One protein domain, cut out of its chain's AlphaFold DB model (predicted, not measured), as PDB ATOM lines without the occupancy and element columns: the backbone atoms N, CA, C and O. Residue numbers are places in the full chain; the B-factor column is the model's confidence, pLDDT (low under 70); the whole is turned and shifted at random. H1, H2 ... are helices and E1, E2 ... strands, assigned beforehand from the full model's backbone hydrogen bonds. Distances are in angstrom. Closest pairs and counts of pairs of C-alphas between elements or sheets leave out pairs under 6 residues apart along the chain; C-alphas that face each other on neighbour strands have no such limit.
ATOM      1  N   ILE A   3      37.108  -9.688 -16.019       95.81
ATOM      2  CA  ILE A   3      37.529  -9.912 -17.412       95.81
ATOM      3  C   ILE A   3      39.054  -9.835 -17.495       95.81
ATOM      4  O   ILE A   3      39.664  -8.973 -16.863       95.81
ATOM      5  N   GLU A   4      39.658 -10.715 -18.285       95.56
ATOM      6  CA  GLU A   4      41.084 -10.721 -18.609       95.56
ATOM      7  C   GLU A   4      41.268 -11.178 -20.056       95.56
ATOM      8  O   GLU A   4      40.465 -11.972 -20.547       95.56
ATOM      9  N   ASP A   5      42.286 -10.644 -20.729       96.25
ATOM     10  CA  ASP A   5      42.653 -11.045 -22.085       96.25
ATOM     11  C   ASP A   5      44.127 -10.716 -22.371       96.25
ATOM     12  O   ASP A   5      44.725  -9.886 -21.674       96.25
ATOM     13  N   VAL A   6      44.696 -11.333 -23.413       95.75
ATOM     14  CA  VAL A   6      46.123 -11.249 -23.753       95.75
ATOM     15  C   VAL A   6      46.360 -11.009 -25.233       95.75
ATOM     16  O   VAL A   6      45.965 -11.799 -26.083       95.75
ATOM     17  N   GLY A   7      47.133  -9.970 -25.547       95.62
ATOM     18  CA  GLY A   7      47.600  -9.699 -26.908       95.62
ATOM     19  C   GLY A   7      46.492  -9.268 -27.867       95.62
ATOM     20  O   GLY A   7      46.727  -9.175 -29.073       95.62
ATOM     21  N   GLU A   8      45.290  -9.005 -27.355       96.81
ATOM     22  CA  GLU A   8      44.156  -8.608 -28.169       96.81
ATOM     23  C   GLU A   8      44.136  -7.095 -28.372       96.81
ATOM     24  O   GLU A   8      44.187  -6.299 -27.434       96.81
ATOM     25  N   ALA A   9      44.035  -6.684 -29.633       96.19
ATOM     26  CA  ALA A   9      43.927  -5.272 -29.965       96.19
ATOM     27  C   ALA A   9      42.623  -4.679 -29.379       96.19
ATOM     28  O   ALA A   9      41.589  -5.359 -29.388       96.19
ATOM     29  N   PRO A  10      42.607  -3.402 -28.952       96.81
ATOM     30  CA  PRO A  10      41.446  -2.755 -28.344       96.81
ATOM     31  C   PRO A  10      40.156  -2.867 -29.160       96.81
ATOM     32  O   PRO A  10      39.105  -3.092 -28.575       96.81
ATOM     33  N   TYR A  11      40.216  -2.817 -30.497       95.25
ATOM     34  CA  TYR A  11      39.022  -2.980 -31.344       95.25
ATOM     35  C   TYR A  11      38.388  -4.383 -31.247       95.25
ATOM     36  O   TYR A  11      37.192  -4.557 -31.481       95.25
ATOM     37  N   LYS A  12      39.174  -5.422 -30.931       96.62
ATOM     38  CA  LYS A  12      38.635  -6.770 -30.722       96.62
ATOM     39  C   LYS A  12      38.002  -6.893 -29.347       96.62
ATOM     40  O   LYS A  12      36.928  -7.485 -29.254       96.62
ATOM     41  N   ILE A  13      38.644  -6.325 -28.321       97.25
ATOM     42  CA  ILE A  13      38.069  -6.232 -26.974       97.25
ATOM     43  C   ILE A  13      36.740  -5.481 -27.038       97.25
ATOM     44  O   ILE A  13      35.742  -5.976 -26.528       97.25
ATOM     45  N   ASP A  14      36.709  -4.349 -27.743       96.19
ATOM     46  CA  ASP A  14      35.502  -3.572 -28.009       96.19
ATOM     47  C   ASP A  14      34.375  -4.441 -28.576       96.19
ATOM     48  O   ASP A  14      33.309  -4.564 -27.976       96.19
ATOM     49  N   ARG A  15      34.652  -5.153 -29.673       96.19
ATOM     50  CA  ARG A  15      33.691  -6.068 -30.297       96.19
ATOM     51  C   ARG A  15      33.186  -7.149 -29.332       96.19
ATOM     52  O   ARG A  15      31.999  -7.471 -29.345       96.19
ATOM     53  N   MET A  16      34.067  -7.733 -28.517       96.38
ATOM     54  CA  MET A  16      33.685  -8.767 -27.545       96.38
ATOM     55  C   MET A  16      32.819  -8.198 -26.418       96.38
ATOM     56  O   MET A  16      31.826  -8.812 -26.028       96.38
ATOM     57  N   LEU A  17      33.147  -7.003 -25.930       95.81
ATOM     58  CA  LEU A  17      32.363  -6.318 -24.910       95.81
ATOM     59  C   LEU A  17      31.007  -5.859 -25.444       95.81
ATOM     60  O   LEU A  17      30.019  -6.007 -24.738       95.81
ATOM     61  N   GLN A  18      30.918  -5.394 -26.692       95.31
ATOM     62  CA  GLN A  18      29.634  -5.098 -27.337       95.31
ATOM     63  C   GLN A  18      28.751  -6.342 -27.426       95.31
ATOM     64  O   GLN A  18      27.559  -6.276 -27.135       95.31
ATOM     65  N   GLN A  19      29.321  -7.497 -27.783       94.75
ATOM     66  CA  GLN A  19      28.572  -8.754 -27.782       94.75
ATOM     67  C   GLN A  19      28.019  -9.075 -26.388       94.75
ATOM     68  O   GLN A  19      26.871  -9.498 -26.277       94.75
ATOM     69  N   LEU A  20      28.810  -8.851 -25.339       93.69
ATOM     70  CA  LEU A  20      28.390  -9.059 -23.957       93.69
ATOM     71  C   LEU A  20      27.325  -8.053 -23.507       93.69
ATOM     72  O   LEU A  20      26.352  -8.449 -22.878       93.69
ATOM     73  N   ILE A  21      27.481  -6.777 -23.852       92.81
ATOM     74  CA  ILE A  21      26.525  -5.693 -23.576       92.81
ATOM     75  C   ILE A  21      25.177  -5.949 -24.253       92.81
ATOM     76  O   ILE A  21      24.132  -5.682 -23.675       92.81
ATOM     77  N   ASN A  22      25.185  -6.543 -25.446       92.50
ATOM     78  CA  ASN A  22      23.962  -6.963 -26.130       92.50
ATOM     79  C   ASN A  22      23.268  -8.156 -25.451       92.50
ATOM     80  O   ASN A  22      22.177  -8.555 -25.864       92.50
ATOM     81  N   THR A  23      23.878  -8.737 -24.416       89.75
ATOM     82  CA  THR A  23      23.188  -9.627 -23.487       89.75
ATOM     83  C   THR A  23      22.655  -8.801 -22.319       89.75
ATOM     84  O   THR A  23      23.358  -7.948 -21.786       89.75
ATOM     85  N   ALA A  24      21.451  -9.112 -21.837       85.62
ATOM     86  CA  ALA A  24      20.887  -8.464 -20.645       85.62
ATOM     87  C   ALA A  24      21.700  -8.722 -19.349       85.62
ATOM     88  O   ALA A  24      21.316  -8.273 -18.276       85.62
ATOM     89  N   LEU A  25      22.829  -9.445 -19.422       88.06
ATOM     90  CA  LEU A  25      23.699  -9.719 -18.280       88.06
ATOM     91  C   LEU A  25      24.294  -8.437 -17.689       88.06
ATOM     92  O   LEU A  25      24.473  -8.355 -16.476       88.06
ATOM     93  N   VAL A  26      24.634  -7.456 -18.535       89.94
ATOM     94  CA  VAL A  26      25.318  -6.233 -18.085       89.94
ATOM     95  C   VAL A  26      24.405  -5.364 -17.218       89.94
ATOM     96  O   VAL A  26      24.891  -4.729 -16.282       89.94
ATOM     97  N   ASP A  27      23.090  -5.422 -17.444       90.19
ATOM     98  CA  ASP A  27      22.086  -4.664 -16.687       90.19
ATOM     99  C   ASP A  27      22.009  -5.081 -15.207       90.19
ATOM    100  O   ASP A  27      21.614  -4.290 -14.349       90.19
ATOM    101  N   GLU A  28      22.429  -6.306 -14.878       92.00
ATOM    102  CA  GLU A  28      22.435  -6.831 -13.506       92.00
ATOM    103  C   GLU A  28      23.781  -6.624 -12.783       92.00
ATOM    104  O   GLU A  28      23.918  -6.914 -11.588       92.00
ATOM    105  N   LEU A  29      24.806  -6.116 -13.478       93.50
ATOM    106  CA  LEU A  29      26.148  -5.996 -12.913       93.50
ATOM    107  C   LEU A  29      26.256  -4.864 -11.889       93.50
ATOM    108  O   LEU A  29      25.909  -3.717 -12.134       93.50
ATOM    109  N   GLN A  30      26.876  -5.183 -10.754       94.94
ATOM    110  CA  GLN A  30      27.219  -4.218  -9.699       94.94
ATOM    111  C   GLN A  30      28.650  -3.666  -9.831       94.94
ATOM    112  O   GLN A  30      29.127  -2.938  -8.963       94.94
ATOM    113  N   GLY A  31      29.373  -4.054 -10.883       95.25
ATOM    114  CA  GLY A  31      30.758  -3.655 -11.105       95.25
ATOM    115  C   GLY A  31      31.508  -4.572 -12.063       95.25
ATOM    116  O   GLY A  31      31.210  -5.770 -12.183       95.25
ATOM    117  N   VAL A  32      32.519  -4.007 -12.717       96.06
ATOM    118  CA  VAL A  32      33.391  -4.707 -13.662       96.06
ATOM    119  C   VAL A  32      34.848  -4.466 -13.283       96.06
ATOM    120  O   VAL A  32      35.273  -3.339 -13.044       96.06
ATOM    121  N   VAL A  33      35.622  -5.542 -13.216       96.44
ATOM    122  CA  VAL A  33      37.066  -5.484 -13.010       96.44
ATOM    123  C   VAL A  33      37.733  -6.063 -14.241       96.44
ATOM    124  O   VAL A  33      37.482  -7.208 -14.605       96.44
ATOM    125  N   PHE A  34      38.595  -5.274 -14.861       96.44
ATOM    126  CA  PHE A  34      39.547  -5.738 -15.851       96.44
ATOM    127  C   PHE A  34      40.836  -6.083 -15.116       96.44
ATOM    128  O   PHE A  34      41.397  -5.262 -14.382       96.44
ATOM    129  N   ALA A  35      41.286  -7.319 -15.262       95.25
ATOM    130  CA  ALA A  35      42.567  -7.756 -14.744       95.25
ATOM    131  C   ALA A  35      43.721  -7.101 -15.523       95.25
ATOM    132  O   ALA A  35      43.566  -6.051 -16.160       95.25
ATOM    133  N   GLU A  36      44.912  -7.676 -15.448       92.81
ATOM    134  CA  GLU A  36      46.008  -7.253 -16.310       92.81
ATOM    135  C   GLU A  36      45.676  -7.603 -17.770       92.81
ATOM    136  O   GLU A  36      45.743  -8.755 -18.172       92.81
ATOM    137  N   MET A  37      45.315  -6.592 -18.568       94.62
ATOM    138  CA  MET A  37      45.067  -6.715 -20.012       94.62
ATOM    139  C   MET A  37      46.408  -6.800 -20.761       94.62
ATOM    140  O   MET A  37      46.872  -5.827 -21.367       94.62
ATOM    141  N   HIS A  38      47.107  -7.922 -20.601       93.62
ATOM    142  CA  HIS A  38      48.512  -8.063 -20.969       93.62
ATOM    143  C   HIS A  38      48.722  -7.942 -22.484       93.62
ATOM    144  O   HIS A  38      48.142  -8.690 -23.258       93.62
ATOM    145  N   ASN A  39      49.584  -7.024 -22.931       94.06
ATOM    146  CA  ASN A  39      49.825  -6.738 -24.356       94.06
ATOM    147  C   ASN A  39      48.562  -6.398 -25.177       94.06
ATOM    148  O   ASN A  39      48.600  -6.459 -26.404       94.06
ATOM    149  N   CYS A  40      47.466  -5.992 -24.531       95.31
ATOM    150  CA  CYS A  40      46.263  -5.522 -25.213       95.31
ATOM    151  C   CYS A  40      46.407  -4.035 -25.562       95.31
ATOM    152  O   CYS A  40      45.853  -3.159 -24.897       95.31
ATOM    153  N   ILE A  41      47.240  -3.748 -26.563       94.69
ATOM    154  CA  ILE A  41      47.643  -2.392 -26.950       94.69
ATOM    155  C   ILE A  41      47.358  -2.131 -28.427       94.69
ATOM    156  O   ILE A  41      47.361  -3.047 -29.246       94.69
ATOM    157  N   ASP A  42      47.156  -0.863 -28.771       95.00
ATOM    158  CA  ASP A  42      47.108  -0.385 -30.150       95.00
ATOM    159  C   ASP A  42      47.728   1.018 -30.239       95.00
ATOM    160  O   ASP A  42      47.623   1.786 -29.280       95.00
ATOM    161  N   PRO A  43      48.404   1.372 -31.350       91.81
ATOM    162  CA  PRO A  43      49.069   2.669 -31.476       91.81
ATOM    163  C   PRO A  43      48.117   3.869 -31.499       91.81
ATOM    164  O   PRO A  43      48.555   4.991 -31.249       91.81
ATOM    165  N   TYR A  44      46.847   3.652 -31.845       91.94
ATOM    166  CA  TYR A  44      45.879   4.715 -32.107       91.94
ATOM    167  C   TYR A  44      44.738   4.742 -31.091       91.94
ATOM    168  O   TYR A  44      44.137   5.794 -30.887       91.94
ATOM    169  N   ASN A  45      44.444   3.610 -30.451       92.06
ATOM    170  CA  ASN A  45      43.312   3.451 -29.550       92.06
ATOM    171  C   ASN A  45      43.779   3.090 -28.137       92.06
ATOM    172  O   ASN A  45      44.418   2.059 -27.923       92.06
ATOM    173  N   ASP A  46      43.397   3.905 -27.154       95.25
ATOM    174  CA  ASP A  46      43.562   3.554 -25.745       95.25
ATOM    175  C   ASP A  46      42.464   2.572 -25.317       95.25
ATOM    176  O   ASP A  46      41.274   2.892 -25.343       95.25
ATOM    177  N   LEU A  47      42.872   1.380 -24.876       96.50
ATOM    178  CA  LEU A  47      41.968   0.343 -24.385       96.50
ATOM    179  C   LEU A  47      41.060   0.845 -23.256       96.50
ATOM    180  O   LEU A  47      39.883   0.487 -23.212       96.50
ATOM    181  N   LYS A  48      41.581   1.666 -22.334       96.00
ATOM    182  CA  LYS A  48      40.770   2.163 -21.215       96.00
ATOM    183  C   LYS A  48      39.701   3.129 -21.698       96.00
ATOM    184  O   LYS A  48      38.566   3.006 -21.250       96.00
ATOM    185  N   ALA A  49      40.044   4.044 -22.605       96.19
ATOM    186  CA  ALA A  49      39.082   4.957 -23.217       96.19
ATOM    187  C   ALA A  49      37.950   4.187 -23.915       96.19
ATOM    188  O   ALA A  49      36.786   4.418 -23.610       96.19
ATOM    189  N   VAL A  50      38.296   3.189 -24.735       96.12
ATOM    190  CA  VAL A  50      37.327   2.303 -25.404       96.12
ATOM    191  C   VAL A  50      36.380   1.633 -24.400       96.12
ATOM    192  O   VAL A  50      35.165   1.638 -24.580       96.12
ATOM    193  N   ILE A  51      36.920   1.080 -23.312       96.62
ATOM    194  CA  ILE A  51      36.113   0.442 -22.266       96.62
ATOM    195  C   ILE A  51      35.208   1.462 -21.563       96.62
ATOM    196  O   ILE A  51      34.033   1.182 -21.340       96.62
ATOM    197  N   TYR A  52      35.723   2.639 -21.205       96.00
ATOM    198  CA  TYR A  52      34.912   3.671 -20.559       96.00
ATOM    199  C   TYR A  52      33.772   4.157 -21.456       96.00
ATOM    200  O   TYR A  52      32.657   4.320 -20.961       96.00
ATOM    201  N   ASP A  53      34.018   4.322 -22.754       95.56
ATOM    202  CA  ASP A  53      32.993   4.716 -23.719       95.56
ATOM    203  C   ASP A  53      31.899   3.647 -23.834       95.56
ATOM    204  O   ASP A  53      30.710   3.968 -23.757       95.56
ATOM    205  N   LEU A  54      32.276   2.368 -23.919       94.94
ATOM    206  CA  LEU A  54      31.328   1.250 -23.969       94.94
ATOM    207  C   LEU A  54      30.423   1.164 -22.741       94.94
ATOM    208  O   LEU A  54      29.227   0.901 -22.862       94.94
ATOM    209  N   PHE A  55      30.985   1.388 -21.556       94.56
ATOM    210  CA  PHE A  55      30.239   1.319 -20.303       94.56
ATOM    211  C   PHE A  55      29.637   2.667 -19.876       94.56
ATOM    212  O   PHE A  55      29.036   2.746 -18.808       94.56
ATOM    213  N   SER A  56      29.740   3.718 -20.695       94.06
ATOM    214  CA  SER A  56      29.313   5.087 -20.352       94.06
ATOM    215  C   SER A  56      27.832   5.217 -19.976       94.06
ATOM    216  O   SER A  56      27.462   6.099 -19.202       94.06
ATOM    217  N   SER A  57      26.984   4.325 -20.491       91.94
ATOM    218  CA  SER A  57      25.546   4.286 -20.186       91.94
ATOM    219  C   SER A  57      25.208   3.507 -18.907       91.94
ATOM    220  O   SER A  57      24.048   3.474 -18.501       91.94
ATOM    221  N   TYR A  58      26.201   2.898 -18.254       92.44
ATOM    222  CA  TYR A  58      26.028   2.073 -17.062       92.44
ATOM    223  C   TYR A  58      26.563   2.777 -15.817       92.44
ATOM    224  O   TYR A  58      27.712   3.208 -15.757       92.44
ATOM    225  N   ASN A  59      25.747   2.831 -14.765       91.12
ATOM    226  CA  ASN A  59      26.155   3.396 -13.481       91.12
ATOM    227  C   ASN A  59      26.804   2.325 -12.587       91.12
ATOM    228  O   ASN A  59      26.239   1.934 -11.565       91.12
ATOM    229  N   LEU A  60      27.974   1.825 -12.994       93.81
ATOM    230  CA  LEU A  60      28.717   0.795 -12.262       93.81
ATOM    231  C   LEU A  60      30.204   1.154 -12.092       93.81
ATOM    232  O   LEU A  60      30.780   1.858 -12.923       93.81
ATOM    233  N   PRO A  61      30.865   0.684 -11.019       95.75
ATOM    234  CA  PRO A  61      32.299   0.870 -10.844       95.75
ATOM    235  C   PRO A  61      33.098  -0.002 -11.819       95.75
ATOM    236  O   PRO A  61      32.889  -1.215 -11.903       95.75
ATOM    237  N   ILE A  62      34.070   0.618 -12.494       96.06
ATOM    238  CA  ILE A  62      35.047  -0.050 -13.363       96.06
ATOM    239  C   ILE A  62      36.433   0.070 -12.728       96.06
ATOM    240  O   ILE A  62      36.846   1.165 -12.341       96.06
ATOM    241  N   ALA A  63      37.155  -1.042 -12.618       95.88
ATOM    242  CA  ALA A  63      38.537  -1.071 -12.146       95.88
ATOM    243  C   ALA A  63      39.445  -1.839 -13.110       95.88
ATOM    244  O   ALA A  63      38.979  -2.677 -13.876       95.88
ATOM    245  N   PHE A  64      40.744  -1.554 -13.045       95.31
ATOM    246  CA  PHE A  64      41.765  -2.106 -13.935       95.31
ATOM    247  C   PHE A  64      42.973  -2.603 -13.145       95.31
ATOM    248  O   PHE A  64      43.279  -2.066 -12.080       95.31
ATOM    249  N   GLY A  65      43.722  -3.543 -13.726       91.94
ATOM    250  CA  GLY A  65      45.052  -3.917 -13.243       91.94
ATOM    251  C   GLY A  65      45.039  -4.834 -12.024       91.94
ATOM    252  O   GLY A  65      46.004  -4.857 -11.259       91.94
ATOM    253  N   LEU A  66      43.955  -5.588 -11.821       93.75
ATOM    254  CA  LEU A  66      43.974  -6.682 -10.855       93.75
ATOM    255  C   LEU A  66      44.999  -7.730 -11.315       93.75
ATOM    256  O   LEU A  66      44.886  -8.256 -12.418       93.75
ATOM    257  N   LYS A  67      45.981  -8.037 -10.459       92.75
ATOM    258  CA  LYS A  67      47.075  -8.992 -10.720       92.75
ATOM    259  C   LYS A  67      46.586 -10.443 -10.709       92.75
ATOM    260  O   LYS A  67      46.804 -11.170  -9.742       92.75
ATOM    261  N   THR A  68      45.849 -10.823 -11.739       92.81
ATOM    262  CA  THR A  68      45.304 -12.160 -11.995       92.81
ATOM    263  C   THR A  68      45.346 -12.392 -13.503       92.81
ATOM    264  O   THR A  68      45.145 -11.446 -14.259       92.81
ATOM    265  N   GLY A  69      45.601 -13.622 -13.943       89.31
ATOM    266  CA  GLY A  69      45.735 -13.949 -15.368       89.31
ATOM    267  C   GLY A  69      47.190 -14.074 -15.816       89.31
ATOM    268  O   GLY A  69      48.004 -14.678 -15.116       89.31
ATOM    269  N   HIS A  70      47.513 -13.541 -16.994       88.12
ATOM    270  CA  HIS A  70      48.762 -13.853 -17.704       88.12
ATOM    271  C   HIS A  70      49.952 -12.933 -17.398       88.12
ATOM    272  O   HIS A  70      50.997 -13.027 -18.046       88.12
ATOM    273  N   GLY A  71      49.825 -12.040 -16.422       85.31
ATOM    274  CA  GLY A  71      50.960 -11.256 -15.956       85.31
ATOM    275  C   GLY A  71      51.948 -12.049 -15.104       85.31
ATOM    276  O   GLY A  71      51.763 -13.223 -14.788       85.31
ATOM    277  N   LEU A  72      53.024 -11.373 -14.692       89.56
ATOM    278  CA  LEU A  72      54.072 -11.975 -13.860       89.56
ATOM    279  C   LEU A  72      53.538 -12.430 -12.490       89.56
ATOM    280  O   LEU A  72      54.015 -13.416 -11.932       89.56
ATOM    281  N   ILE A  73      52.575 -11.688 -11.940       91.81
ATOM    282  CA  ILE A  73      51.899 -12.016 -10.685       91.81
ATOM    283  C   ILE A  73      50.488 -12.482 -11.027       91.81
ATOM    284  O   ILE A  73      49.688 -11.705 -11.538       91.81
ATOM    285  N   ASN A  74      50.177 -13.728 -10.675       93.12
ATOM    286  CA  ASN A  74      48.868 -14.326 -10.906       93.12
ATOM    287  C   ASN A  74      48.231 -14.751  -9.575       93.12
ATOM    288  O   ASN A  74      48.426 -15.871  -9.099       93.12
ATOM    289  N   ASN A  75      47.507 -13.829  -8.941       93.06
ATOM    290  CA  ASN A  75      46.791 -14.115  -7.702       93.06
ATOM    291  C   ASN A  75      45.563 -14.980  -7.985       93.06
ATOM    292  O   ASN A  75      44.786 -14.699  -8.892       93.06
ATOM    293  N   SER A  76      45.341 -15.997  -7.154       92.31
ATOM    294  CA  SER A  76      44.118 -16.796  -7.220       92.31
ATOM    295  C   SER A  76      42.908 -15.978  -6.771       92.31
ATOM    296  O   SER A  76      42.935 -15.370  -5.700       92.31
ATOM    297  N   ILE A  77      41.836 -16.010  -7.565       92.06
ATOM    298  CA  ILE A  77      40.570 -15.342  -7.260       92.06
ATOM    299  C   ILE A  77      39.464 -16.395  -7.098       92.06
ATOM    300  O   ILE A  77      39.256 -17.197  -8.013       92.06
ATOM    301  N   PRO A  78      38.731 -16.415  -5.970       92.50
ATOM    302  CA  PRO A  78      37.575 -17.288  -5.820       92.50
ATOM    303  C   PRO A  78      36.441 -16.829  -6.747       92.50
ATOM    304  O   PRO A  78      36.018 -15.673  -6.713       92.50
ATOM    305  N   LEU A  79      35.925 -17.747  -7.564       93.38
ATOM    306  CA  LEU A  79      34.799 -17.492  -8.463       93.38
ATOM    307  C   LEU A  79      33.483 -17.967  -7.838       93.38
ATOM    308  O   LEU A  79      33.446 -18.959  -7.114       93.38
ATOM    309  N   GLY A  80      32.395 -17.243  -8.115       92.81
ATOM    310  CA  GLY A  80      31.059 -17.527  -7.571       92.81
ATOM    311  C   GLY A  80      30.811 -17.000  -6.150       92.81
ATOM    312  O   GLY A  80      29.698 -17.123  -5.643       92.81
ATOM    313  N   GLY A  81      31.819 -16.397  -5.514       92.81
ATOM    314  CA  GLY A  81      31.700 -15.722  -4.220       92.81
ATOM    315  C   GLY A  81      31.246 -14.263  -4.326       92.81
ATOM    316  O   GLY A  81      31.131 -13.696  -5.414       92.81
ATOM    317  N   ARG A  82      31.012 -13.634  -3.167       94.62
ATOM    318  CA  ARG A  82      30.837 -12.177  -3.080       94.62
ATOM    319  C   ARG A  82      32.205 -11.501  -3.077       94.62
ATOM    320  O   ARG A  82      33.155 -12.042  -2.527       94.62
ATOM    321  N   ALA A  83      32.272 -10.315  -3.665       94.81
ATOM    322  CA  ALA A  83      33.449  -9.464  -3.637       94.81
ATOM    323  C   ALA A  83      33.039  -8.010  -3.379       94.81
ATOM    324  O   ALA A  83      31.948  -7.583  -3.764       94.81
ATOM    325  N   ILE A  84      33.921  -7.254  -2.738       95.44
ATOM    326  CA  ILE A  84      33.807  -5.816  -2.526       95.44
ATOM    327  C   ILE A  84      34.731  -5.133  -3.526       95.44
ATOM    328  O   ILE A  84      35.935  -5.387  -3.543       95.44
ATOM    329  N   LEU A  85      34.163  -4.234  -4.325       95.81
ATOM    330  CA  LEU A  85      34.899  -3.378  -5.241       95.81
ATOM    331  C   LEU A  85      34.708  -1.917  -4.838       95.81
ATOM    332  O   LEU A  85      33.584  -1.429  -4.737       95.81
ATOM    333  N   ASN A  86      35.813  -1.199  -4.662       95.06
ATOM    334  CA  ASN A  86      35.827   0.255  -4.597       95.06
ATOM    335  C   ASN A  86      36.870   0.779  -5.590       95.06
ATOM    336  O   ASN A  86      38.065   0.802  -5.292       95.06
ATOM    337  N   SER A  87      36.413   1.187  -6.776       92.00
ATOM    338  CA  SER A  87      37.287   1.638  -7.864       92.00
ATOM    339  C   SER A  87      38.002   2.956  -7.556       92.00
ATOM    340  O   SER A  87      39.143   3.128  -7.972       92.00
ATOM    341  N   SER A  88      37.397   3.859  -6.774       92.50
ATOM    342  CA  SER A  88      38.022   5.140  -6.412       92.50
ATOM    343  C   SER A  88      39.133   5.001  -5.370       92.50
ATOM    344  O   SER A  88      40.056   5.811  -5.350       92.50
ATOM    345  N   LYS A  89      39.074   3.968  -4.521       92.38
ATOM    346  CA  LYS A  89      40.109   3.643  -3.523       92.38
ATOM    347  C   LYS A  89      41.049   2.512  -3.953       92.38
ATOM    348  O   LYS A  89      41.963   2.187  -3.202       92.38
ATOM    349  N   GLY A  90      40.817   1.892  -5.112       90.25
ATOM    350  CA  GLY A  90      41.602   0.750  -5.589       90.25
ATOM    351  C   GLY A  90      41.470  -0.502  -4.712       90.25
ATOM    352  O   GLY A  90      42.436  -1.241  -4.555       90.25
ATOM    353  N   ILE A  91      40.300  -0.729  -4.106       92.19
ATOM    354  CA  ILE A  91      40.054  -1.881  -3.224       92.19
ATOM    355  C   ILE A  91      39.317  -2.969  -4.001       92.19
ATOM    356  O   ILE A  91      38.262  -2.710  -4.584       92.19
ATOM    357  N   PHE A  92      39.843  -4.191  -3.935       93.56
ATOM    358  CA  PHE A  92      39.173  -5.414  -4.360       93.56
ATOM    359  C   PHE A  92      39.424  -6.508  -3.314       93.56
ATOM    360  O   PHE A  92      40.578  -6.833  -3.035       93.56
ATOM    361  N   SER A  93      38.367  -7.047  -2.708       92.75
ATOM    362  CA  SER A  93      38.453  -8.110  -1.692       92.75
ATOM    363  C   SER A  93      37.256  -9.055  -1.772       92.75
ATOM    364  O   SER A  93      36.239  -8.705  -2.363       92.75
ATOM    365  N   PHE A  94      37.364 -10.234  -1.166       87.88
ATOM    366  CA  PHE A  94      36.328 -11.271  -1.087       87.88
ATOM    367  C   PHE A  94      36.027 -11.624   0.371       87.88
ATOM    368  O   PHE A  94      36.954 -11.484   1.201       87.88
TER     369      PHE A  94
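AT A GLANCE: This is residues 3 to 94 of the 94 residues of a protein of Osedax symbiont Rs2 (UniProt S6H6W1). With little regular structure, helices H1 and H2 lie side by side over the parallel pair E1 and E2, with the antiparallel hairpin E3 and E4 beyond it. The printed part has 92 residues, 35 in named elements, ordered H1 E1 H2 E2 E3 E4, mixed in class. It is compact, radius of gyration of the C-alphas 13.2 A, spanning 35 by 33 by 23 A.

HOW THE PARTS SIT: H1, residues 10 to 21, touches H2, residues 47 to 54, closest C-alphas Pro 10 and Leu 47, 5.1 A. In both, every O i to N i+4 pair is within hydrogen-bond range. E1, residues 32 to 35, H2 and E2, residues 62 to 66, form a strand-helix-strand unit, parallel strands with a helix between, its crossover right-handed; N 34 and O 63 are 2.8 A apart. E3, residues 84 to 86, and E4, residues 91 to 93, have N 84 and O 93 at 2.8 A.

IN THESE COORDINATES: H1 begins at C-alpha 10, (41.446, -2.755, -28.344); E4 ends at C-alpha 93, (38.453, -8.110, -1.692).

THE WHOLE: The printed part has no cut; E1 to H2 and E2 to E3 are long links.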